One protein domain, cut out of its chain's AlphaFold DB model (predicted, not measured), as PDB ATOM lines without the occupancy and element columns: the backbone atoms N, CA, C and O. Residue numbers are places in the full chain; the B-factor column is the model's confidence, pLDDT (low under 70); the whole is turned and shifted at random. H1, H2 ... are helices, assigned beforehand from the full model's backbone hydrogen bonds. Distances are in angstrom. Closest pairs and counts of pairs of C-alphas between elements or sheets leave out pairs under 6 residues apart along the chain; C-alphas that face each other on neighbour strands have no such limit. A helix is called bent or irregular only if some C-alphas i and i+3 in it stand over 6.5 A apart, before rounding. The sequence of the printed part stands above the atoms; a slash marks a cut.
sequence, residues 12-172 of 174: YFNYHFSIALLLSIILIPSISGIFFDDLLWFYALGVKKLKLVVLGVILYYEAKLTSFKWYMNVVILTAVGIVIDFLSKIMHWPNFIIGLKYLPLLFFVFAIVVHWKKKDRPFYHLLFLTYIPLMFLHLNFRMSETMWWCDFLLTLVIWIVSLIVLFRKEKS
ATOM      1  N   TYR A  12       8.318   7.454  -2.162       72.62
ATOM      2  CA  TYR A  12       8.170   6.157  -2.813       72.62
ATOM      3  C   TYR A  12       9.144   5.974  -3.989       72.62
ATOM      4  O   TYR A  12       9.608   4.868  -4.238       72.62
ATOM      5  N   PHE A  13       9.485   7.053  -4.704       76.81
ATOM      6  CA  PHE A  13      10.517   7.005  -5.747       76.81
ATOM      7  C   PHE A  13      11.898   6.775  -5.126       76.81
ATOM      8  O   PHE A  13      12.614   5.875  -5.551       76.81
ATOM      9  N   ASN A  14      12.221   7.515  -4.060       78.94
ATOM     10  CA  ASN A  14      13.491   7.369  -3.346       78.94
ATOM     11  C   ASN A  14      13.673   5.955  -2.785       78.94
ATOM     12  O   ASN A  14      14.761   5.402  -2.891       78.94
ATOM     13  N   TYR A  15      12.604   5.347  -2.260       80.50
ATOM     14  CA  TYR A  15      12.612   3.957  -1.807       80.50
ATOM     15  C   TYR A  15      13.075   2.982  -2.900       80.50
ATOM     16  O   TYR A  15      14.065   2.269  -2.724       80.50
ATOM     17  N   HIS A  16      12.394   2.982  -4.049       81.44
ATOM     18  CA  HIS A  16      12.711   2.064  -5.148       81.44
ATOM     19  C   HIS A  16      14.037   2.387  -5.825       81.44
ATOM     20  O   HIS A  16      14.731   1.467  -6.241       81.44
ATOM     21  N   PHE A  17      14.426   3.660  -5.888       83.94
ATOM     22  CA  PHE A  17      15.725   4.069  -6.418       83.94
ATOM     23  C   PHE A  17      16.874   3.575  -5.534       83.94
ATOM     24  O   PHE A  17      17.818   2.972  -6.041       83.94
ATOM     25  N   SER A  18      16.775   3.762  -4.213       83.25
ATOM     26  CA  SER A  18      17.774   3.260  -3.263       83.25
ATOM     27  C   SER A  18      17.913   1.742  -3.340       83.25
ATOM     28  O   SER A  18      19.033   1.234  -3.374       83.25
ATOM     29  N   ILE A  19      16.795   1.014  -3.408       84.31
ATOM     30  CA  ILE A  19      16.825  -0.447  -3.536       84.31
ATOM     31  C   ILE A  19      17.412  -0.871  -4.876       84.31
ATOM     32  O   ILE A  19      18.300  -1.718  -4.892       84.31
ATOM     33  N   ALA A  20      16.966  -0.281  -5.988       85.06
ATOM     34  CA  ALA A  20      17.476  -0.619  -7.311       85.06
ATOM     35  C   ALA A  20      18.993  -0.412  -7.391       85.06
ATOM     36  O   ALA A  20      19.700  -1.286  -7.878       85.06
ATOM     37  N   LEU A  21      19.501   0.698  -6.849       86.62
ATOM     38  CA  LEU A  21      20.928   1.003  -6.842       86.62
ATOM     39  C   LEU A  21      21.728   0.008  -5.990       86.62
ATOM     40  O   LEU A  21      22.723  -0.540  -6.463       86.62
ATOM     41  N   LEU A  22      21.285  -0.268  -4.761       85.62
ATOM     42  CA  LEU A  22      21.971  -1.220  -3.881       85.62
ATOM     43  C   LEU A  22      21.942  -2.645  -4.439       85.62
ATOM     44  O   LEU A  22      22.941  -3.359  -4.373       85.62
ATOM     45  N   LEU A  23      20.815  -3.051  -5.018       85.25
ATOM     46  CA  LEU A  23      20.687  -4.357  -5.647       85.25
ATOM     47  C   LEU A  23      21.506  -4.461  -6.933       85.25
ATOM     48  O   LEU A  23      22.063  -5.525  -7.165       85.25
ATOM     49  N   SER A  24      21.680  -3.387  -7.712       84.38
ATOM     50  CA  SER A  24      22.606  -3.379  -8.857       84.38
ATOM     51  C   SER A  24      24.044  -3.683  -8.428       84.38
ATOM     52  O   SER A  24      24.715  -4.485  -9.073       84.38
ATOM     53  N   ILE A  25      24.504  -3.108  -7.310       82.12
ATOM     54  CA  ILE A  25      25.856  -3.349  -6.770       82.12
ATOM     55  C   ILE A  25      26.047  -4.821  -6.373       82.12
ATOM     56  O   ILE A  25      27.147  -5.352  -6.480       82.12
ATOM     57  N   ILE A  26      24.979  -5.497  -5.939       79.88
ATOM     58  CA  ILE A  26      25.018  -6.912  -5.545       79.88
ATOM     59  C   ILE A  26      24.865  -7.834  -6.761       79.88
ATOM     60  O   ILE A  26      25.595  -8.815  -6.900       79.88
ATOM     61  N   LEU A  27      23.899  -7.547  -7.632       78.38
ATOM     62  CA  LEU A  27      23.479  -8.438  -8.709       78.38
ATOM     63  C   LEU A  27      24.395  -8.378  -9.919       78.38
ATOM     64  O   LEU A  27      24.648  -9.430 -10.487       78.38
ATOM     65  N   ILE A  28      24.917  -7.210 -10.307       78.25
ATOM     66  CA  ILE A  28      25.785  -7.105 -11.492       78.25
ATOM     67  C   ILE A  28      27.016  -8.020 -11.345       78.25
ATOM     68  O   ILE A  28      27.236  -8.843 -12.237       78.25
ATOM     69  N   PRO A  29      27.749  -7.998 -10.214       70.62
ATOM     70  CA  PRO A  29      28.854  -8.930 -10.008       70.62
ATOM     71  C   PRO A  29      28.410 -10.388  -9.810       70.62
ATOM     72  O   PRO A  29      29.121 -11.314 -10.191       70.62
ATOM     73  N   SER A  30      27.232 -10.613  -9.215       72.44
ATOM     74  CA  SER A  30      26.701 -11.972  -9.021       72.44
ATOM     75  C   SER A  30      26.321 -12.629 -10.350       72.44
ATOM     76  O   SER A  30      26.566 -13.814 -10.544       72.44
ATOM     77  N   ILE A  31      25.758 -11.853 -11.279       74.06
ATOM     78  CA  ILE A  31      25.420 -12.287 -12.634       74.06
ATOM     79  C   ILE A  31      26.698 -12.634 -13.396       74.06
ATOM     80  O   ILE A  31      26.758 -13.704 -13.992       74.06
ATOM     81  N   SER A  32      27.741 -11.794 -13.333       66.50
ATOM     82  CA  SER A  32      29.027 -12.149 -13.947       66.50
ATOM     83  C   SER A  32      29.619 -13.418 -13.334       66.50
ATOM     84  O   SER A  32      30.063 -14.282 -14.076       66.50
ATOM     85  N   GLY A  33      29.557 -13.585 -12.008       65.00
ATOM     86  CA  GLY A  33      30.034 -14.801 -11.342       65.00
ATOM     87  C   GLY A  33      29.323 -16.069 -11.828       65.00
ATOM     88  O   GLY A  33      29.984 -17.068 -12.075       65.00
ATOM     89  N   ILE A  34      28.004 -16.017 -12.053       70.38
ATOM     90  CA  ILE A  34      27.234 -17.134 -12.636       70.38
ATOM     91  C   ILE A  34      27.669 -17.430 -14.071       70.38
ATOM     92  O   ILE A  34      27.828 -18.587 -14.435       70.38
ATOM     93  N   PHE A  35      27.863 -16.399 -14.897       66.75
ATOM     94  CA  PHE A  35      28.271 -16.591 -16.292       66.75
ATOM     95  C   PHE A  35      29.681 -17.174 -16.443       66.75
ATOM     96  O   PHE A  35      29.962 -17.799 -17.463       66.75
ATOM     97  N   PHE A  36      30.552 -16.972 -15.452       66.00
ATOM     98  CA  PHE A  36      31.929 -17.472 -15.444       66.00
ATOM     99  C   PHE A  36      32.148 -18.657 -14.484       66.00
ATOM    100  O   PHE A  36      33.298 -19.013 -14.241       66.00
ATOM    101  N   ASP A  37      31.077 -19.252 -13.937       62.97
ATOM    102  CA  ASP A  37      31.115 -20.329 -12.924       62.97
ATOM    103  C   ASP A  37      32.011 -20.025 -11.701       62.97
ATOM    104  O   ASP A  37      32.530 -20.915 -11.024       62.97
ATOM    105  N   ASP A  38      32.169 -18.743 -11.365       64.38
ATOM    106  CA  ASP A  38      33.048 -18.277 -10.299       64.38
ATOM    107  C   ASP A  38      32.239 -17.793  -9.084       64.38
ATOM    108  O   ASP A  38      31.991 -16.602  -8.857       64.38
ATOM    109  N   LEU A  39      31.822 -18.763  -8.264       60.19
ATOM    110  CA  LEU A  39      31.150 -18.549  -6.974       60.19
ATOM    111  C   LEU A  39      32.012 -17.760  -5.976       60.19
ATOM    112  O   LEU A  39      31.484 -17.220  -4.997       60.19
ATOM    113  N   LEU A  40      33.327 -17.673  -6.196       58.81
ATOM    114  CA  LEU A  40      34.270 -17.043  -5.276       58.81
ATOM    115  C   LEU A  40      34.012 -15.536  -5.156       58.81
ATOM    116  O   LEU A  40      34.116 -14.979  -4.062       58.81
ATOM    117  N   TRP A  41      33.545 -14.895  -6.230       56.12
ATOM    118  CA  TRP A  41      33.156 -13.480  -6.238       56.12
ATOM    119  C   TRP A  41      31.963 -13.174  -5.336       56.12
ATOM    120  O   TRP A  41      31.948 -12.146  -4.651       56.12
ATOM    121  N   PHE A  42      30.990 -14.084  -5.270       58.22
ATOM    122  CA  PHE A  42      29.828 -13.939  -4.393       58.22
ATOM    123  C   PHE A  42      30.240 -13.909  -2.912       58.22
ATOM    124  O   PHE A  42      29.687 -13.151  -2.110       58.22
ATOM    125  N   TYR A  43      31.250 -14.699  -2.541       59.69
ATOM    126  CA  TYR A  43      31.810 -14.693  -1.190       59.69
ATOM    127  C   TYR A  43      32.771 -13.517  -0.956       59.69
ATOM    128  O   TYR A  43      32.710 -12.888   0.106       59.69
ATOM    129  N   ALA A  44      33.605 -13.174  -1.942       56.19
ATOM    130  CA  ALA A  44      34.627 -12.129  -1.847       56.19
ATOM    131  C   ALA A  44      34.043 -10.714  -1.715       56.19
ATOM    132  O   ALA A  44      34.570  -9.894  -0.965       56.19
ATOM    133  N   LEU A  45      32.909 -10.432  -2.363       59.12
ATOM    134  CA  LEU A  45      32.260  -9.114  -2.312       59.12
ATOM    135  C   LEU A  45      31.550  -8.818  -0.986       59.12
ATOM    136  O   LEU A  45      30.935  -7.763  -0.826       59.12
ATOM    137  N   GLY A  46      31.594  -9.740  -0.021       68.19
ATOM    138  CA  GLY A  46      30.906  -9.556   1.250       68.19
ATOM    139  C   GLY A  46      29.400  -9.371   1.056       68.19
ATOM    140  O   GLY A  46      28.784  -8.587   1.778       68.19
ATOM    141  N   VAL A  47      28.800 -10.093   0.099       70.31
ATOM    142  CA  VAL A  47      27.382  -9.976  -0.286       70.31
ATOM    143  C   VAL A  47      26.454 -10.048   0.929       70.31
ATOM    144  O   VAL A  47      25.495  -9.287   1.012       70.31
ATOM    145  N   LYS A  48      26.789 -10.862   1.940       71.00
ATOM    146  CA  LYS A  48      26.064 -10.912   3.223       71.00
ATOM    147  C   LYS A  48      25.928  -9.541   3.899       71.00
ATOM    148  O   LYS A  48      24.858  -9.203   4.397       71.00
ATOM    149  N   LYS A  49      27.002  -8.746   3.904       75.00
ATOM    150  CA  LYS A  49      27.038  -7.399   4.496       75.00
ATOM    151  C   LYS A  49      26.256  -6.403   3.642       75.00
ATOM    152  O   LYS A  49      25.479  -5.624   4.182       75.00
ATOM    153  N   LEU A  50      26.392  -6.462   2.317       76.44
ATOM    154  CA  LEU A  50      25.624  -5.603   1.409       76.44
ATOM    155  C   LEU A  50      24.117  -5.885   1.490       76.44
ATOM    156  O   LEU A  50      23.314  -4.956   1.534       76.44
ATOM    157  N   LYS A  51      23.717  -7.153   1.606       76.69
ATOM    158  CA  LYS A  51      22.310  -7.524   1.797       76.69
ATOM    159  C   LYS A  51      21.751  -7.083   3.152       76.69
ATOM    160  O   LYS A  51      20.587  -6.700   3.228       76.69
ATOM    161  N   LEU A  52      22.570  -7.060   4.208       76.62
ATOM    162  CA  LEU A  52      22.195  -6.433   5.485       76.62
ATOM    163  C   LEU A  52      21.900  -4.934   5.319       76.62
ATOM    164  O   LEU A  52      20.936  -4.440   5.900       76.62
ATOM    165  N   VAL A  53      22.672  -4.221   4.491       81.50
ATOM    166  CA  VAL A  53      22.402  -2.808   4.170       81.50
ATOM    167  C   VAL A  53      21.078  -2.662   3.415       81.50
ATOM    168  O   VAL A  53      20.263  -1.821   3.786       81.50
ATOM    169  N   VAL A  54      20.817  -3.513   2.414       82.25
ATOM    170  CA  VAL A  54      19.530  -3.537   1.689       82.25
ATOM    171  C   VAL A  54      18.363  -3.763   2.647       82.25
ATOM    172  O   VAL A  54      17.374  -3.034   2.599       82.25
ATOM    173  N   LEU A  55      18.492  -4.728   3.559       79.88
ATOM    174  CA  LEU A  55      17.488  -5.008   4.580       79.88
ATOM    175  C   LEU A  55      17.248  -3.797   5.492       79.88
ATOM    176  O   LEU A  55      16.099  -3.454   5.763       79.88
ATOM    177  N   GLY A  56      18.313  -3.115   5.920       79.25
ATOM    178  CA  GLY A  56      18.213  -1.883   6.704       79.25
ATOM    179  C   GLY A  56      17.456  -0.776   5.967       79.25
ATOM    180  O   GLY A  56      16.599  -0.119   6.558       79.25
ATOM    181  N   VAL A  57      17.701  -0.611   4.663       83.56
ATOM    182  CA  VAL A  57      16.961   0.339   3.818       83.56
ATOM    183  C   VAL A  57      15.484  -0.046   3.720       83.56
ATOM    184  O   VAL A  57      14.629   0.817   3.914       83.56
ATOM    185  N   ILE A  58      15.165  -1.323   3.495       82.25
ATOM    186  CA  ILE A  58      13.774  -1.805   3.456       82.25
ATOM    187  C   ILE A  58      13.056  -1.486   4.774       82.25
ATOM    188  O   ILE A  58      12.009  -0.840   4.762       82.25
ATOM    189  N   LEU A  59      13.645  -1.865   5.912       80.25
ATOM    190  CA  LEU A  59      13.056  -1.632   7.233       80.25
ATOM    191  C   LEU A  59      12.905  -0.134   7.541       80.25
ATOM    192  O   LEU A  59      11.871   0.280   8.063       80.25
ATOM    193  N   TYR A  60      13.885   0.699   7.175       82.56
ATOM    194  CA  TYR A  60      13.798   2.152   7.342       82.56
ATOM    195  C   TYR A  60      12.591   2.742   6.603       82.56
ATOM    196  O   TYR A  60      11.812   3.502   7.183       82.56
ATOM    197  N   TYR A  61      12.408   2.386   5.331       78.38
ATOM    198  CA  TYR A  61      11.301   2.915   4.541       78.38
ATOM    199  C   TYR A  61       9.949   2.333   4.969       78.38
ATOM    200  O   TYR A  61       8.973   3.082   5.011       78.38
ATOM    201  N   GLU A  62       9.881   1.063   5.375       76.44
ATOM    202  CA  GLU A  62       8.673   0.470   5.971       76.44
ATOM    203  C   GLU A  62       8.247   1.199   7.256       76.44
ATOM    204  O   GLU A  62       7.064   1.496   7.438       76.44
ATOM    205  N   ALA A  63       9.201   1.544   8.127       78.94
ATOM    206  CA  ALA A  63       8.935   2.322   9.336       78.94
ATOM    207  C   ALA A  63       8.528   3.770   9.023       78.94
ATOM    208  O   ALA A  63       7.644   4.315   9.676       78.94
ATOM    209  N   LYS A  64       9.147   4.397   8.017       79.88
ATOM    210  CA  LYS A  64       8.886   5.796   7.644       79.88
ATOM    211  C   LYS A  64       7.556   5.996   6.918       79.88
ATOM    212  O   LYS A  64       6.927   7.039   7.075       79.88
ATOM    213  N   LEU A  65       7.157   5.043   6.077       74.56
ATOM    214  CA  LEU A  65       5.976   5.158   5.214       74.56
ATOM    215  C   LEU A  65       4.690   4.650   5.875       74.56
ATOM    216  O   LEU A  65       3.596   4.922   5.380       74.56
ATOM    217  N   THR A  66       4.791   3.898   6.971       72.19
ATOM    218  CA  THR A  66       3.611   3.382   7.669       72.19
ATOM    219  C   THR A  66       2.910   4.470   8.486       72.19
ATOM    220  O   THR A  66       3.539   5.249   9.194       72.19
ATOM    221  N   SER A  67       1.577   4.485   8.457       71.06
ATOM    222  CA  SER A  67       0.760   5.312   9.358       71.06
ATOM    223  C   SER A  67       0.447   4.620  10.691       71.06
ATOM    224  O   SER A  67      -0.101   5.234  11.606       71.06
ATOM    225  N   PHE A  68       0.787   3.334  10.830       73.12
ATOM    226  CA  PHE A  68       0.455   2.534  12.009       73.12
ATOM    227  C   PHE A  68       1.599   2.563  13.016       73.12
ATOM    228  O   PHE A  68       2.607   1.884  12.828       73.12
ATOM    229  N   LYS A  69       1.407   3.284  14.131       75.50
ATOM    230  CA  LYS A  69       2.391   3.367  15.228       75.50
ATOM    231  C   LYS A  69       2.843   1.989  15.726       75.50
ATOM    232  O   LYS A  69       4.028   1.769  15.933       75.50
ATOM    233  N   TRP A  70       1.915   1.040  15.871       73.94
ATOM    234  CA  TRP A  70       2.256  -0.310  16.324       73.94
ATOM    235  C   TRP A  70       3.101  -1.076  15.285       73.94
ATOM    236  O   TRP A  70       4.031  -1.775  15.669       73.94
ATOM    237  N   TYR A  71       2.846  -0.904  13.978       72.56
ATOM    238  CA  TYR A  71       3.637  -1.549  12.918       72.56
ATOM    239  C   TYR A  71       5.046  -0.962  12.867       72.56
ATOM    240  O   TYR A  71       6.015  -1.703  12.768       72.56
ATOM    241  N   MET A  72       5.162   0.359  13.018       77.12
ATOM    242  CA  MET A  72       6.449   1.042  13.140       77.12
ATOM    243  C   MET A  72       7.274   0.473  14.302       77.12
ATOM    244  O   MET A  72       8.435   0.127  14.107       77.12
ATOM    245  N   ASN A  73       6.669   0.290  15.481       76.56
ATOM    246  CA  ASN A  73       7.354  -0.300  16.637       76.56
ATOM    247  C   ASN A  73       7.835  -1.729  16.356       76.56
ATOM    248  O   ASN A  73       8.946  -2.090  16.735       76.56
ATOM    249  N   VAL A  74       7.027  -2.532  15.659       77.12
ATOM    250  CA  VAL A  74       7.380  -3.905  15.272       77.12
ATOM    251  C   VAL A  74       8.541  -3.925  14.265       77.12
ATOM    252  O   VAL A  74       9.471  -4.719  14.416       77.12
ATOM    253  N   VAL A  75       8.550  -3.017  13.283       77.31
ATOM    254  CA  VAL A  75       9.665  -2.850  12.331       77.31
ATOM    255  C   VAL A  75      10.948  -2.433  13.059       77.31
ATOM    256  O   VAL A  75      12.000  -3.029  12.832       77.31
ATOM    257  N   ILE A  76      10.864  -1.461  13.972       80.56
ATOM    258  CA  ILE A  76      12.008  -0.986  14.766       80.56
ATOM    259  C   ILE A  76      12.559  -2.111  15.648       80.56
ATOM    260  O   ILE A  76      13.766  -2.336  15.654       80.56
ATOM    261  N   LEU A  77      11.695  -2.854  16.344       81.38
ATOM    262  CA  LEU A  77      12.104  -3.985  17.180       81.38
ATOM    263  C   LEU A  77      12.827  -5.059  16.356       81.38
ATOM    264  O   LEU A  77      13.837  -5.604  16.793       81.38
ATOM    265  N   THR A  78      12.340  -5.324  15.143       77.31
ATOM    266  CA  THR A  78      12.969  -6.266  14.206       77.31
ATOM    267  C   THR A  78      14.348  -5.769  13.771       77.31
ATOM    268  O   THR A  78      15.310  -6.534  13.808       77.31
ATOM    269  N   ALA A  79      14.472  -4.486  13.417       79.88
ATOM    270  CA  ALA A  79      15.746  -3.878  13.033       79.88
ATOM    271  C   ALA A  79      16.773  -3.932  14.174       79.88
ATOM    272  O   ALA A  79      17.900  -4.383  13.974       79.88
ATOM    273  N   VAL A  80      16.366  -3.541  15.385       82.88
ATOM    274  CA  VAL A  80      17.200  -3.619  16.591       82.88
ATOM    275  C   VAL A  80      17.615  -5.061  16.861       82.88
ATOM    276  O   VAL A  80      18.784  -5.320  17.133       82.88
ATOM    277  N   GLY A  81      16.692  -6.014  16.720       78.81
ATOM    278  CA  GLY A  81      16.994  -7.421  16.936       78.81
ATOM    279  C   GLY A  81      18.041  -7.978  15.974       78.81
ATOM    280  O   GLY A  81      18.964  -8.667  16.406       78.81
ATOM    281  N   ILE A  82      17.962  -7.618  14.690       78.12
ATOM    282  CA  ILE A  82      18.970  -7.996  13.687       78.12
ATOM    283  C   ILE A  82      20.343  -7.404  14.039       78.12
ATOM    284  O   ILE A  82      21.354  -8.099  13.935       78.12
ATOM    285  N   VAL A  83      20.395  -6.141  14.475       79.75
ATOM    286  CA  VAL A  83      21.655  -5.478  14.860       79.75
ATOM    287  C   VAL A  83      22.273  -6.135  16.094       79.75
ATOM    288  O   VAL A  83      23.473  -6.406  16.098       79.75
ATOM    289  N   ILE A  84      21.470  -6.436  17.118       80.75
ATOM    290  CA  ILE A  84      21.940  -7.112  18.336       80.75
ATOM    291  C   ILE A  84      22.472  -8.514  18.007       80.75
ATOM    292  O   ILE A  84      23.548  -8.877  18.486       80.75
ATOM    293  N   ASP A  85      21.771  -9.287  17.169       76.56
ATOM    294  CA  ASP A  85      22.225 -10.614  16.720       76.56
ATOM    295  C   ASP A  85      23.560 -10.526  15.964       76.56
ATOM    296  O   ASP A  85      24.501 -11.273  16.243       76.56
ATOM    297  N   PHE A  86      23.683  -9.560  15.052       75.88
ATOM    298  CA  PHE A  86      24.910  -9.336  14.290       75.88
ATOM    299  C   PHE A  86      26.096  -8.940  15.185       75.88
ATOM    300  O   PHE A  86      27.182  -9.505  15.047       75.88
ATOM    301  N   LEU A  87      25.897  -8.016  16.132       78.00
ATOM    302  CA  LEU A  87      26.936  -7.603  17.083       78.00
ATOM    303  C   LEU A  87      27.353  -8.743  18.016       78.00
ATOM    304  O   LEU A  87      28.545  -8.926  18.257       78.00
ATOM    305  N   SER A  88      26.396  -9.543  18.488       76.50
ATOM    306  CA  SER A  88      26.673 -10.698  19.352       76.50
ATOM    307  C   SER A  88      27.561 -11.725  18.644       76.50
ATOM    308  O   SER A  88      28.503 -12.241  19.245       76.50
ATOM    309  N   LYS A  89      27.318 -11.963  17.347       75.75
ATOM    310  CA  LYS A  89      28.146 -12.843  16.502       75.75
ATOM    311  C   LYS A  89      29.569 -12.319  16.316       75.75
ATOM    312  O   LYS A  89      30.497 -13.119  16.326       75.75
ATOM    313  N   ILE A  90      29.748 -11.004  16.158       79.06
ATOM    314  CA  ILE A  90      31.080 -10.383  16.025       79.06
ATOM    315  C   ILE A  90      31.855 -10.453  17.340       79.06
ATOM    316  O   ILE A  90      33.042 -10.761  17.338       79.06
ATOM    317  N   MET A  91      31.195 -10.174  18.463       82.00
ATOM    318  CA  MET A  91      31.838 -10.148  19.780       82.00
ATOM    319  C   MET A  91      32.006 -11.536  20.410       82.00
ATOM    320  O   MET A  91      32.456 -11.631  21.549       82.00
ATOM    321  N   HIS A  92      31.641 -12.608  19.693       78.06
ATOM    322  CA  HIS A  92      31.631 -13.985  20.198       78.06
ATOM    323  C   HIS A  92      30.896 -14.132  21.539       78.06
ATOM    324  O   HIS A  92      31.256 -14.964  22.375       78.06
ATOM    325  N   TRP A  93      29.861 -13.319  21.763       76.62
ATOM    326  CA  TRP A  93      29.075 -13.421  22.981       76.62
ATOM    327  C   TRP A  93      28.324 -14.756  23.001       76.62
ATOM    328  O   TRP A  93      27.810 -15.186  21.962       76.62
ATOM    329  N   PRO A  94      28.242 -15.427  24.166       66.69
ATOM    330  CA  PRO A  94      27.403 -16.609  24.299       66.69
ATOM    331  C   PRO A  94      25.984 -16.245  23.863       66.69
ATOM    332  O   PRO A  94      25.542 -15.129  24.126       66.69
ATOM    333  N   ASN A  95      25.300 -17.166  23.171       62.72
ATOM    334  CA  ASN A  95      23.950 -16.983  22.623       62.72
ATOM    335  C   ASN A  95      22.945 -16.632  23.738       62.72
ATOM    336  O   ASN A  95      22.193 -17.484  24.207       62.72
ATOM    337  N   PHE A  96      22.940 -15.377  24.178       53.53
ATOM    338  CA  PHE A  96      22.276 -14.948  25.405       53.53
ATOM    339  C   PHE A  96      20.759 -14.843  25.217       53.53
ATOM    340  O   PHE A  96      20.015 -14.764  26.187       53.53
ATOM    341  N   ILE A  97      20.276 -14.847  23.965       58.69
ATOM    342  CA  ILE A  97      18.862 -14.636  23.647       58.69
ATOM    343  C   ILE A  97      18.418 -15.621  22.557       58.69
ATOM    344  O   ILE A  97      18.388 -15.318  21.365       58.69
ATOM    345  N   ILE A  98      18.032 -16.826  22.986       57.16
ATOM    346  CA  ILE A  98      17.620 -17.960  22.132       57.16
ATOM    347  C   ILE A  98      16.399 -17.637  21.232       57.16
ATOM    348  O   ILE A  98      16.171 -18.320  20.236       57.16
ATOM    349  N   GLY A  99      15.657 -16.558  21.505       59.47
ATOM    350  CA  GLY A  99      14.498 -16.120  20.715       59.47
ATOM    351  C   GLY A  99      14.768 -15.025  19.674       59.47
ATOM    352  O   GLY A  99      13.997 -14.897  18.724       59.47
ATOM    353  N   LEU A 100      15.857 -14.259  19.809       65.81
ATOM    354  CA  LEU A 100      16.110 -13.070  18.977       65.81
ATOM    355  C   LEU A 100      16.333 -13.422  17.509       65.81
ATOM    356  O   LEU A 100      15.915 -12.695  16.612       65.81
ATOM    357  N   LYS A 101      16.898 -14.604  17.272       65.25
ATOM    358  CA  LYS A 101      17.066 -15.157  15.936       65.25
ATOM    359  C   LYS A 101      15.722 -15.268  15.197       65.25
ATOM    360  O   LYS A 101      15.656 -14.920  14.035       65.25
ATOM    361  N   TYR A 102      14.612 -15.615  15.849       68.88
ATOM    362  CA  TYR A 102      13.327 -15.828  15.161       68.88
ATOM    363  C   TYR A 102      12.489 -14.559  14.925       68.88
ATOM    364  O   TYR A 102      11.454 -14.635  14.260       68.88
ATOM    365  N   LEU A 103      12.916 -13.392  15.424       70.19
ATOM    366  CA  LEU A 103      12.196 -12.119  15.258       70.19
ATOM    367  C   LEU A 103      11.865 -11.774  13.791       70.19
ATOM    368  O   LEU A 103      10.717 -11.416  13.529       70.19
ATOM    369  N   PRO A 104      12.780 -11.934  12.814       70.50
ATOM    370  CA  PRO A 104      12.475 -11.683  11.404       70.50
ATOM    371  C   PRO A 104      11.415 -12.636  10.829       70.50
ATOM    372  O   PRO A 104      10.627 -12.246   9.968       70.50
ATOM    373  N   LEU A 105      11.366 -13.882  11.314       72.50
ATOM    374  CA  LEU A 105      10.364 -14.864  10.895       72.50
ATOM    375  C   LEU A 105       8.982 -14.511  11.465       72.50
ATOM    376  O   LEU A 105       7.987 -14.526  10.744       72.50
ATOM    377  N   LEU A 106       8.927 -14.137  12.747       70.12
ATOM    378  CA  LEU A 106       7.702 -13.649  13.389       70.12
ATOM    379  C   LEU A 106       7.192 -12.372  12.713       70.12
ATOM    380  O   LEU A 106       5.994 -12.254  12.456       70.12
ATOM    381  N   PHE A 107       8.098 -11.454  12.359       71.06
ATOM    382  CA  PHE A 107       7.778 -10.257  11.586       71.06
ATOM    383  C   PHE A 107       7.129 -10.609  10.247       71.06
ATOM    384  O   PHE A 107       6.103 -10.034   9.896       71.06
ATOM    385  N   PHE A 108       7.688 -11.574   9.515       75.81
ATOM    386  CA  PHE A 108       7.144 -12.010   8.233       75.81
ATOM    387  C   PHE A 108       5.717 -12.552   8.352       75.81
ATOM    388  O   PHE A 108       4.829 -12.105   7.625       75.81
ATOM    389  N   VAL A 109       5.477 -13.461   9.304       75.25
ATOM    390  CA  VAL A 109       4.136 -14.013   9.559       75.25
ATOM    391  C   VAL A 109       3.158 -12.890   9.900       75.25
ATOM    392  O   VAL A 109       2.069 -12.809   9.330       75.25
ATOM    393  N   PHE A 110       3.564 -11.974  10.777       72.00
ATOM    394  CA  PHE A 110       2.740 -10.837  11.164       72.00
ATOM    395  C   PHE A 110       2.441  -9.912   9.972       72.00
ATOM    396  O   PHE A 110       1.300  -9.488   9.769       72.00
ATOM    397  N   ALA A 111       3.443  -9.626   9.144       69.75
ATOM    398  CA  ALA A 111       3.300  -8.774   7.975       69.75
ATOM    399  C   ALA A 111       2.389  -9.401   6.906       69.75
ATOM    400  O   ALA A 111       1.584  -8.678   6.317       69.75
ATOM    401  N   ILE A 112       2.426 -10.727   6.720       74.19
ATOM    402  CA  ILE A 112       1.470 -11.457   5.867       74.19
ATOM    403  C   ILE A 112       0.039 -11.270   6.374       74.19
ATOM    404  O   ILE A 112      -0.841 -10.907   5.594       74.19
ATOM    405  N   VAL A 113      -0.206 -11.477   7.673       72.50
ATOM    406  CA  VAL A 113      -1.551 -11.340   8.265       72.50
ATOM    407  C   VAL A 113      -2.103  -9.925   8.060       72.50
ATOM    408  O   VAL A 113      -3.272  -9.741   7.714       72.50
ATOM    409  N   VAL A 114      -1.256  -8.909   8.227       68.06
ATOM    410  CA  VAL A 114      -1.622  -7.499   8.022       68.06
ATOM    411  C   VAL A 114      -1.880  -7.194   6.550       68.06
ATOM    412  O   VAL A 114      -2.818  -6.459   6.236       68.06
ATOM    413  N   HIS A 115      -1.062  -7.749   5.656       70.31
ATOM    414  CA  HIS A 115      -1.217  -7.582   4.217       70.31
ATOM    415  C   HIS A 115      -2.515  -8.239   3.727       70.31
ATOM    416  O   HIS A 115      -3.274  -7.608   3.001       70.31
ATOM    417  N   TRP A 116      -2.856  -9.440   4.209       68.94
ATOM    418  CA  TRP A 116      -4.109 -10.122   3.860       68.94
ATOM    419  C   TRP A 116      -5.345  -9.329   4.316       68.94
ATOM    420  O   TRP A 116      -6.326  -9.212   3.581       68.94
ATOM    421  N   LYS A 117      -5.293  -8.690   5.491       67.00
ATOM    422  CA  LYS A 117      -6.387  -7.818   5.954       67.00
ATOM    423  C   LYS A 117      -6.558  -6.538   5.126       67.00
ATOM    424  O   LYS A 117      -7.607  -5.906   5.227       67.00
ATOM    425  N   LYS A 118      -5.573  -6.136   4.315       64.69
ATOM    426  CA  LYS A 118      -5.611  -4.912   3.499       64.69
ATOM    427  C   LYS A 118      -5.483  -5.229   2.013       64.69
ATOM    428  O   LYS A 118      -4.391  -5.174   1.458       64.69
ATOM    429  N   LYS A 119      -6.627  -5.479   1.370       56.69
ATOM    430  CA  LYS A 119      -6.729  -5.821  -0.062       56.69
ATOM    431  C   LYS A 119      -6.136  -4.778  -1.023       56.69
ATOM    432  O   LYS A 119      -5.789  -5.142  -2.137       56.69
ATOM    433  N   ASP A 120      -5.966  -3.528  -0.592       57.03
ATOM    434  CA  ASP A 120      -5.443  -2.448  -1.445       57.03
ATOM    435  C   ASP A 120      -3.912  -2.376  -1.490       57.03
ATOM    436  O   ASP A 120      -3.345  -1.491  -2.139       57.03
ATOM    437  N   ARG A 121      -3.205  -3.262  -0.776       60.66
ATOM    438  CA  ARG A 121      -1.748  -3.256  -0.835       60.66
ATOM    439  C   ARG A 121      -1.265  -3.934  -2.117       60.66
ATOM    440  O   ARG A 121      -1.693  -5.033  -2.453       60.66
ATOM    441  N   PRO A 122      -0.332  -3.300  -2.829       65.12
ATOM    442  CA  PRO A 122       0.189  -3.843  -4.064       65.12
ATOM    443  C   PRO A 122       0.994  -5.123  -3.817       65.12
ATOM    444  O   PRO A 122       1.776  -5.202  -2.869       65.12
ATOM    445  N   PHE A 123       0.862  -6.086  -4.730       64.00
ATOM    446  CA  PHE A 123       1.497  -7.406  -4.654       64.00
ATOM    447  C   PHE A 123       3.023  -7.353  -4.461       64.00
ATOM    448  O   PHE A 123       3.601  -8.207  -3.797       64.00
ATOM    449  N   TYR A 124       3.692  -6.311  -4.963       65.62
ATOM    450  CA  TYR A 124       5.131  -6.140  -4.757       65.62
ATOM    451  C   TYR A 124       5.519  -5.922  -3.288       65.62
ATOM    452  O   TYR A 124       6.641  -6.238  -2.920       65.62
ATOM    453  N   HIS A 125       4.620  -5.444  -2.421       67.56
ATOM    454  CA  HIS A 125       4.889  -5.308  -0.983       67.56
ATOM    455  C   HIS A 125       5.145  -6.675  -0.325       67.56
ATOM    456  O   HIS A 125       6.068  -6.800   0.474       67.56
ATOM    457  N   LEU A 126       4.420  -7.724  -0.740       68.19
ATOM    458  CA  LEU A 126       4.674  -9.103  -0.301       68.19
ATOM    459  C   LEU A 126       6.074  -9.591  -0.703       68.19
ATOM    460  O   LEU A 126       6.722 -10.257   0.096       68.19
ATOM    461  N   LEU A 127       6.563  -9.211  -1.888       69.00
ATOM    462  CA  LEU A 127       7.917  -9.545  -2.359       69.00
ATOM    463  C   LEU A 127       9.027  -8.908  -1.506       69.00
ATOM    464  O   LEU A 127      10.061  -9.528  -1.279       69.00
ATOM    465  N   PHE A 128       8.834  -7.686  -1.004       70.38
ATOM    466  CA  PHE A 128       9.799  -7.076  -0.078       70.38
ATOM    467  C   PHE A 128       9.721  -7.702   1.317       70.38
ATOM    468  O   PHE A 128      10.741  -7.856   1.986       70.38
ATOM    469  N   LEU A 129       8.528  -8.116   1.749       71.25
ATOM    470  CA  LEU A 129       8.340  -8.797   3.029       71.25
ATOM    471  C   LEU A 129       8.977 -10.190   3.047       71.25
ATOM    472  O   LEU A 129       9.553 -10.566   4.067       71.25
ATOM    473  N   THR A 130       8.935 -10.939   1.940       71.00
ATOM    474  CA  THR A 130       9.598 -12.254   1.824       71.00
ATOM    475  C   THR A 130      11.126 -12.166   1.852       71.00
ATOM    476  O   THR A 130      11.783 -13.160   2.162       71.00
ATOM    477  N   TYR A 131      11.708 -10.986   1.623       73.75
ATOM    478  CA  TYR A 131      13.151 -10.765   1.743       73.75
ATOM    479  C   TYR A 131      13.658 -10.895   3.190       73.75
ATOM    480  O   TYR A 131      14.758 -11.385   3.437       73.75
ATOM    481  N   ILE A 132      12.837 -10.508   4.168       72.44
ATOM    482  CA  ILE A 132      13.171 -10.502   5.602       72.44
ATOM    483  C   ILE A 132      13.438 -11.915   6.169       72.44
ATOM    484  O   ILE A 132      14.505 -12.122   6.757       72.44
ATOM    485  N   PRO A 133      12.549 -12.917   6.002       69.62
ATOM    486  CA  PRO A 133      12.795 -14.276   6.490       69.62
ATOM    487  C   PRO A 133      13.919 -14.977   5.716       69.62
ATOM    488  O   PRO A 133      14.648 -15.787   6.285       69.62
ATOM    489  N   LEU A 134      14.104 -14.646   4.437       70.88
ATOM    490  CA  LEU A 134      15.182 -15.212   3.634       70.88
ATOM    491  C   LEU A 134      16.556 -14.691   4.088       70.88
ATOM    492  O   LEU A 134      17.505 -15.465   4.230       70.88
ATOM    493  N   MET A 135      16.647 -13.403   4.426       71.25
ATOM    494  CA  MET A 135      17.836 -12.824   5.053       71.25
ATOM    495  C   MET A 135      18.133 -13.441   6.418       71.25
ATOM    496  O   MET A 135      19.295 -13.694   6.737       71.25
ATOM    497  N   PHE A 136      17.100 -13.752   7.203       68.75
ATOM    498  CA  PHE A 136      17.271 -14.506   8.442       68.75
ATOM    499  C   PHE A 136      17.913 -15.879   8.204       68.75
ATOM    500  O   PHE A 136      18.872 -16.221   8.904       68.75
ATOM    501  N   LEU A 137      17.444 -16.628   7.201       67.81
ATOM    502  CA  LEU A 137      18.047 -17.909   6.828       67.81
ATOM    503  C   LEU A 137      19.516 -17.734   6.411       67.81
ATOM    504  O   LEU A 137      20.386 -18.460   6.890       67.81
ATOM    505  N   HIS A 138      19.813 -16.714   5.604       65.69
ATOM    506  CA  HIS A 138      21.161 -16.424   5.101       65.69
ATOM    507  C   HIS A 138      22.176 -16.059   6.205       65.69
ATOM    508  O   HIS A 138      23.368 -16.379   6.109       65.69
ATOM    509  N   LEU A 139      21.719 -15.373   7.256       65.94
ATOM    510  CA  LEU A 139      22.555 -14.904   8.368       65.94
ATOM    511  C   LEU A 139      22.795 -15.957   9.454       65.94
ATOM    512  O   LEU A 139      23.707 -15.788  10.266       65.94
ATOM    513  N   ASN A 140      21.967 -17.001   9.509       65.88
ATOM    514  CA  ASN A 140      21.986 -17.982  10.595       65.88
ATOM    515  C   ASN A 140      22.360 -19.392  10.146       65.88
ATOM    516  O   ASN A 140      22.832 -20.171  10.970       65.88
ATOM    517  N   PHE A 141      22.195 -19.717   8.864       66.00
ATOM    518  CA  PHE A 141      22.467 -21.049   8.344       66.00
ATOM    519  C   PHE A 141      23.516 -21.011   7.233       66.00
ATOM    520  O   PHE A 141      23.647 -20.041   6.480       66.00
ATOM    521  N   ARG A 142      24.295 -22.091   7.135       64.81
ATOM    522  CA  ARG A 142      25.184 -22.321   5.996       64.81
ATOM    523  C   ARG A 142      24.294 -22.654   4.799       64.81
ATOM    524  O   ARG A 142      23.574 -23.645   4.841       64.81
ATOM    525  N   MET A 143      24.287 -21.794   3.782       64.50
ATOM    526  CA  MET A 143      23.418 -21.991   2.622       64.50
ATOM    527  C   MET A 143      23.890 -23.177   1.782       64.50
ATOM    528  O   MET A 143      25.071 -23.267   1.448       64.50
ATOM    529  N   SER A 144      22.955 -24.063   1.437       67.94
ATOM    530  CA  SER A 144      23.124 -25.020   0.344       67.94
ATOM    531  C   SER A 144      23.055 -24.298  -1.007       67.94
ATOM    532  O   SER A 144      22.498 -23.202  -1.103       67.94
ATOM    533  N   GLU A 145      23.559 -24.930  -2.068       65.06
ATOM    534  CA  GLU A 145      23.496 -24.394  -3.439       65.06
ATOM    535  C   GLU A 145      22.064 -24.043  -3.870       65.06
ATOM    536  O   GLU A 145      21.819 -23.004  -4.478       65.06
ATOM    537  N   THR A 146      21.086 -24.862  -3.478       69.06
ATOM    538  CA  THR A 146      19.662 -24.614  -3.742       69.06
ATOM    539  C   THR A 146      19.144 -23.346  -3.062       69.06
ATOM    540  O   THR A 146      18.441 -22.555  -3.687       69.06
ATOM    541  N   MET A 147      19.516 -23.103  -1.800       68.19
ATOM    542  CA  MET A 147      19.116 -21.888  -1.078       68.19
ATOM    543  C   MET A 147      19.765 -20.635  -1.661       68.19
ATOM    544  O   MET A 147      19.139 -19.574  -1.685       68.19
ATOM    545  N   TRP A 148      20.993 -20.764  -2.158       70.81
ATOM    546  CA  TRP A 148      21.692 -19.680  -2.829       70.81
ATOM    547  C   TRP A 148      20.981 -19.253  -4.120       70.81
ATOM    548  O   TRP A 148      20.746 -18.060  -4.319       70.81
ATOM    549  N   TRP A 149      20.546 -20.206  -4.949       70.94
ATOM    550  CA  TRP A 149      19.761 -19.912  -6.153       70.94
ATOM    551  C   TRP A 149      18.427 -19.234  -5.832       70.94
ATOM    552  O   TRP A 149      18.062 -18.256  -6.486       70.94
ATOM    553  N   CYS A 150      17.714 -19.698  -4.800       73.44
ATOM    554  CA  CYS A 150      16.479 -19.050  -4.346       73.44
ATOM    555  C   CYS A 150      16.717 -17.596  -3.914       73.44
ATOM    556  O   CYS A 150      15.928 -16.709  -4.238       73.44
ATOM    557  N   ASP A 151      17.811 -17.348  -3.200       73.50
ATOM    558  CA  ASP A 151      18.207 -16.021  -2.740       73.50
ATOM    559  C   ASP A 151      18.596 -15.094  -3.897       73.50
ATOM    560  O   ASP A 151      18.148 -13.945  -3.962       73.50
ATOM    561  N   PHE A 152      19.375 -15.598  -4.852       76.12
ATOM    562  CA  PHE A 152      19.721 -14.874  -6.071       76.12
ATOM    563  C   PHE A 152      18.471 -14.503  -6.882       76.12
ATOM    564  O   PHE A 152      18.281 -13.328  -7.200       76.12
ATOM    565  N   LEU A 153      17.581 -15.465  -7.141       81.19
ATOM    566  CA  LEU A 153      16.338 -15.244  -7.884       81.19
ATOM    567  C   LEU A 153      15.420 -14.238  -7.186       81.19
ATOM    568  O   LEU A 153      14.902 -13.335  -7.840       81.19
ATOM    569  N   LEU A 154      15.243 -14.338  -5.864       81.38
ATOM    570  CA  LEU A 154      14.429 -13.375  -5.119       81.38
ATOM    571  C   LEU A 154      15.025 -11.966  -5.211       81.38
ATOM    572  O   LEU A 154      14.308 -11.003  -5.480       81.38
ATOM    573  N   THR A 155      16.341 -11.852  -5.033       80.50
ATOM    574  CA  THR A 155      17.067 -10.581  -5.142       80.50
ATOM    575  C   THR A 155      16.895  -9.973  -6.542       80.50
ATOM    576  O   THR A 155      16.618  -8.779  -6.667       80.50
ATOM    577  N   LEU A 156      16.978 -10.797  -7.590       83.88
ATOM    578  CA  LEU A 156      16.771 -10.398  -8.982       83.88
ATOM    579  C   LEU A 156      15.338  -9.915  -9.238       83.88
ATOM    580  O   LEU A 156      15.142  -8.866  -9.850       83.88
ATOM    581  N   VAL A 157      14.331 -10.635  -8.739       85.06
ATOM    582  CA  VAL A 157      12.914 -10.257  -8.878       85.06
ATOM    583  C   VAL A 157      12.653  -8.912  -8.204       85.06
ATOM    584  O   VAL A 157      12.023  -8.041  -8.805       85.06
ATOM    585  N   ILE A 158      13.163  -8.711  -6.985       83.50
ATOM    586  CA  ILE A 158      13.021  -7.443  -6.258       83.50
ATOM    587  C   ILE A 158      13.658  -6.295  -7.051       83.50
ATOM    588  O   ILE A 158      13.043  -5.239  -7.204       83.50
ATOM    589  N   TRP A 159      14.848  -6.512  -7.613       87.00
ATOM    590  CA  TRP A 159      15.533  -5.523  -8.444       87.00
ATOM    591  C   TRP A 159      14.735  -5.151  -9.696       87.00
ATOM    592  O   TRP A 159      14.494  -3.967  -9.939       87.00
ATOM    593  N   ILE A 160      14.248  -6.146 -10.446       85.25
ATOM    594  CA  ILE A 160      13.422  -5.935 -11.644       85.25
ATOM    595  C   ILE A 160      12.150  -5.160 -11.289       85.25
ATOM    596  O   ILE A 160      11.797  -4.202 -11.975       85.25
ATOM    597  N   VAL A 161      11.468  -5.534 -10.205       84.38
ATOM    598  CA  VAL A 161      10.253  -4.846  -9.753       84.38
ATOM    599  C   VAL A 161      10.546  -3.390  -9.395       84.38
ATOM    600  O   VAL A 161       9.799  -2.507  -9.824       84.38
ATOM    601  N   SER A 162      11.632  -3.111  -8.670       83.88
ATOM    602  CA  SER A 162      12.037  -1.736  -8.359       83.88
ATOM    603  C   SER A 162      12.342  -0.927  -9.622       83.88
ATOM    604  O   SER A 162      11.877   0.208  -9.728       83.88
ATOM    605  N   LEU A 163      13.021  -1.508 -10.617       84.75
ATOM    606  CA  LEU A 163      13.246  -0.856 -11.912       84.75
ATOM    607  C   LEU A 163      11.929  -0.566 -12.645       84.75
ATOM    608  O   LEU A 163      11.691   0.572 -13.048       84.75
ATOM    609  N   ILE A 164      11.036  -1.552 -12.766       83.00
ATOM    610  CA  ILE A 164       9.725  -1.375 -13.413       83.00
ATOM    611  C   ILE A 164       8.948  -0.240 -12.744       83.00
ATOM    612  O   ILE A 164       8.355   0.588 -13.432       83.00
ATOM    613  N   VAL A 165       8.944  -0.176 -11.411       79.25
ATOM    614  CA  VAL A 165       8.243   0.878 -10.667       79.25
ATOM    615  C   VAL A 165       8.830   2.264 -10.950       79.25
ATOM    616  O   VAL A 165       8.058   3.216 -11.100       79.25
ATOM    617  N   LEU A 166      10.157   2.383 -11.062       79.12
ATOM    618  CA  LEU A 166      10.825   3.640 -11.415       79.12
ATOM    619  C   LEU A 166      10.405   4.121 -12.811       79.12
ATOM    620  O   LEU A 166       9.955   5.259 -12.947       79.12
ATOM    621  N   PHE A 167      10.441   3.240 -13.815       74.12
ATOM    622  CA  PHE A 167      10.099   3.589 -15.202       74.12
ATOM    623  C   PHE A 167       8.591   3.759 -15.445       74.12
ATOM    624  O   PHE A 167       8.167   4.563 -16.276       74.12
ATOM    625  N   ARG A 168       7.734   3.042 -14.710       69.62
ATOM    626  CA  ARG A 168       6.273   3.128 -14.881       69.62
ATOM    627  C   ARG A 168       5.704   4.455 -14.373       69.62
ATOM    628  O   ARG A 168       4.714   4.933 -14.922       69.62
ATOM    629  N   LYS A 169       6.327   5.064 -13.359       55.69
ATOM    630  CA  LYS A 169       5.918   6.368 -12.808       55.69
ATOM    631  C   LYS A 169       6.319   7.545 -13.703       55.69
ATOM    632  O   LYS A 169       5.700   8.601 -13.639       55.69
ATOM    633  N   GLU A 170       7.315   7.350 -14.559       49.47
ATOM    634  CA  GLU A 170       7.731   8.338 -15.556       49.47
ATOM    635  C   GLU A 170       6.683   8.481 -16.674       49.47
ATOM    636  O   GLU A 170       6.416   9.581 -17.150       49.47
ATOM    637  N   LYS A 171       5.978   7.387 -16.997       41.19
ATOM    638  CA  LYS A 171       4.942   7.350 -18.039       41.19
ATOM    639  C   LYS A 171       3.640   8.082 -17.687       41.19
ATOM    640  O   LYS A 171       2.864   8.356 -18.587       41.19
ATOM    641  N   SER A 172       3.375   8.388 -16.413       40.28
ATOM    642  CA  SER A 172       2.152   9.099 -15.991       40.28
ATOM    643  C   SER A 172       2.299  10.627 -15.976       40.28
ATOM    644  O   SER A 172       1.433  11.312 -15.434       40.28
TER     645      SER A 172
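AT A GLANCE: This is residues 12 to 172 of the 174 residues of an uncharacterized protein of Lishizhenia tianjinensis (UniProt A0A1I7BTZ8). Six long helices run alternately one way and the other in two rows face to face, with H1, H3 and H4 in one row and H7, H6 and H5 in the other; H3 and H6 meet across the middle. The short H2 sits at one end, between H1 and H3 along the chain, and residues 117 to 122, of which 117 belongs to H5, stick out. The printed part has 161 residues with seven named helices, H1 to H7 in that order, and no named strand; the class is all helix. It is compact, with a radius of gyration of the C-alphas of 16.3 A and spans of 43, 42 and 24 A.

HOW THE PARTS SIT: Start with H1, residues 12 to 35, and H3, residues 47 to 65: they touch at a shallow tilt of 17 degrees, opposite ways, through residues 15 to 26 of H1 alone, closest at the C-alphas of Leu 22 and Val 54, 6.5 A apart. H2, residues 40 to 44, touches H1, closest at the C-alphas of Ser 30 and Phe 42, 5.9 A apart. H4, residues 69 to 90, forms a hairpin with H3, with the C-alphas of Ala 63 and Met 72 closest at 4.7 A. H5, residues 100 to 117, touches H4 through its residues 100 to 107 alone, closest at the C-alphas of Thr 78 and Leu 103, 6.0 A apart. H6, residues 123 to 140, touches H5 at a shallow tilt of 13 degrees, closest at the C-alphas of Leu 105 and Pro 133, 5.1 A apart. H6 also touches H3 at a steep tilt of 42 degrees, closest at the C-alphas of Leu 55 and Ile 132, 7.1 A apart. H7, residues 145 to 172, touches H6, closest at the C-alphas of Leu 127 and Ile 158, 6.8 A apart, and touches H1 at a steep tilt of 42 degrees, closest at the C-alphas of His 16 and Ser 162, 5.0 A apart. H1, H3, H4, H5, H6 and H7 make an up and down bundle, each running against the one before. Every O i to N i+4 pair is within hydrogen-bond range in H2, H3 and H4; the counts are 19 of 20 in H1, 12 of 14 in H5, 9 of 14 in H6 and 21 of 24 in H7.

IN THESE COORDINATES: Find C-alpha 12 at (8.170, 6.157, -2.813); from there H1 runs 33.2 A, with a kink of 34 degrees near residue 26. H3 is 26.8 A long, H4 31.8 A, H5 26.5 A and H6 27.6 A. H5 is irregular, with C-alphas 101 and 104 7.3 A apart. H7 runs 41.7 A to C-alpha 172 at (2.152, 9.099, -15.991).

THE WHOLE: The two C-alphas farthest apart, those of Pro 94 and Ser 172, are 54.1 A apart. The printed part has no cut and no long link. Mean pLDDT of the printed part is 72.6; among the residues under 70 are 35 to 46, 94 to 102, 116 to 127, 136 to 147 and 168 to 172.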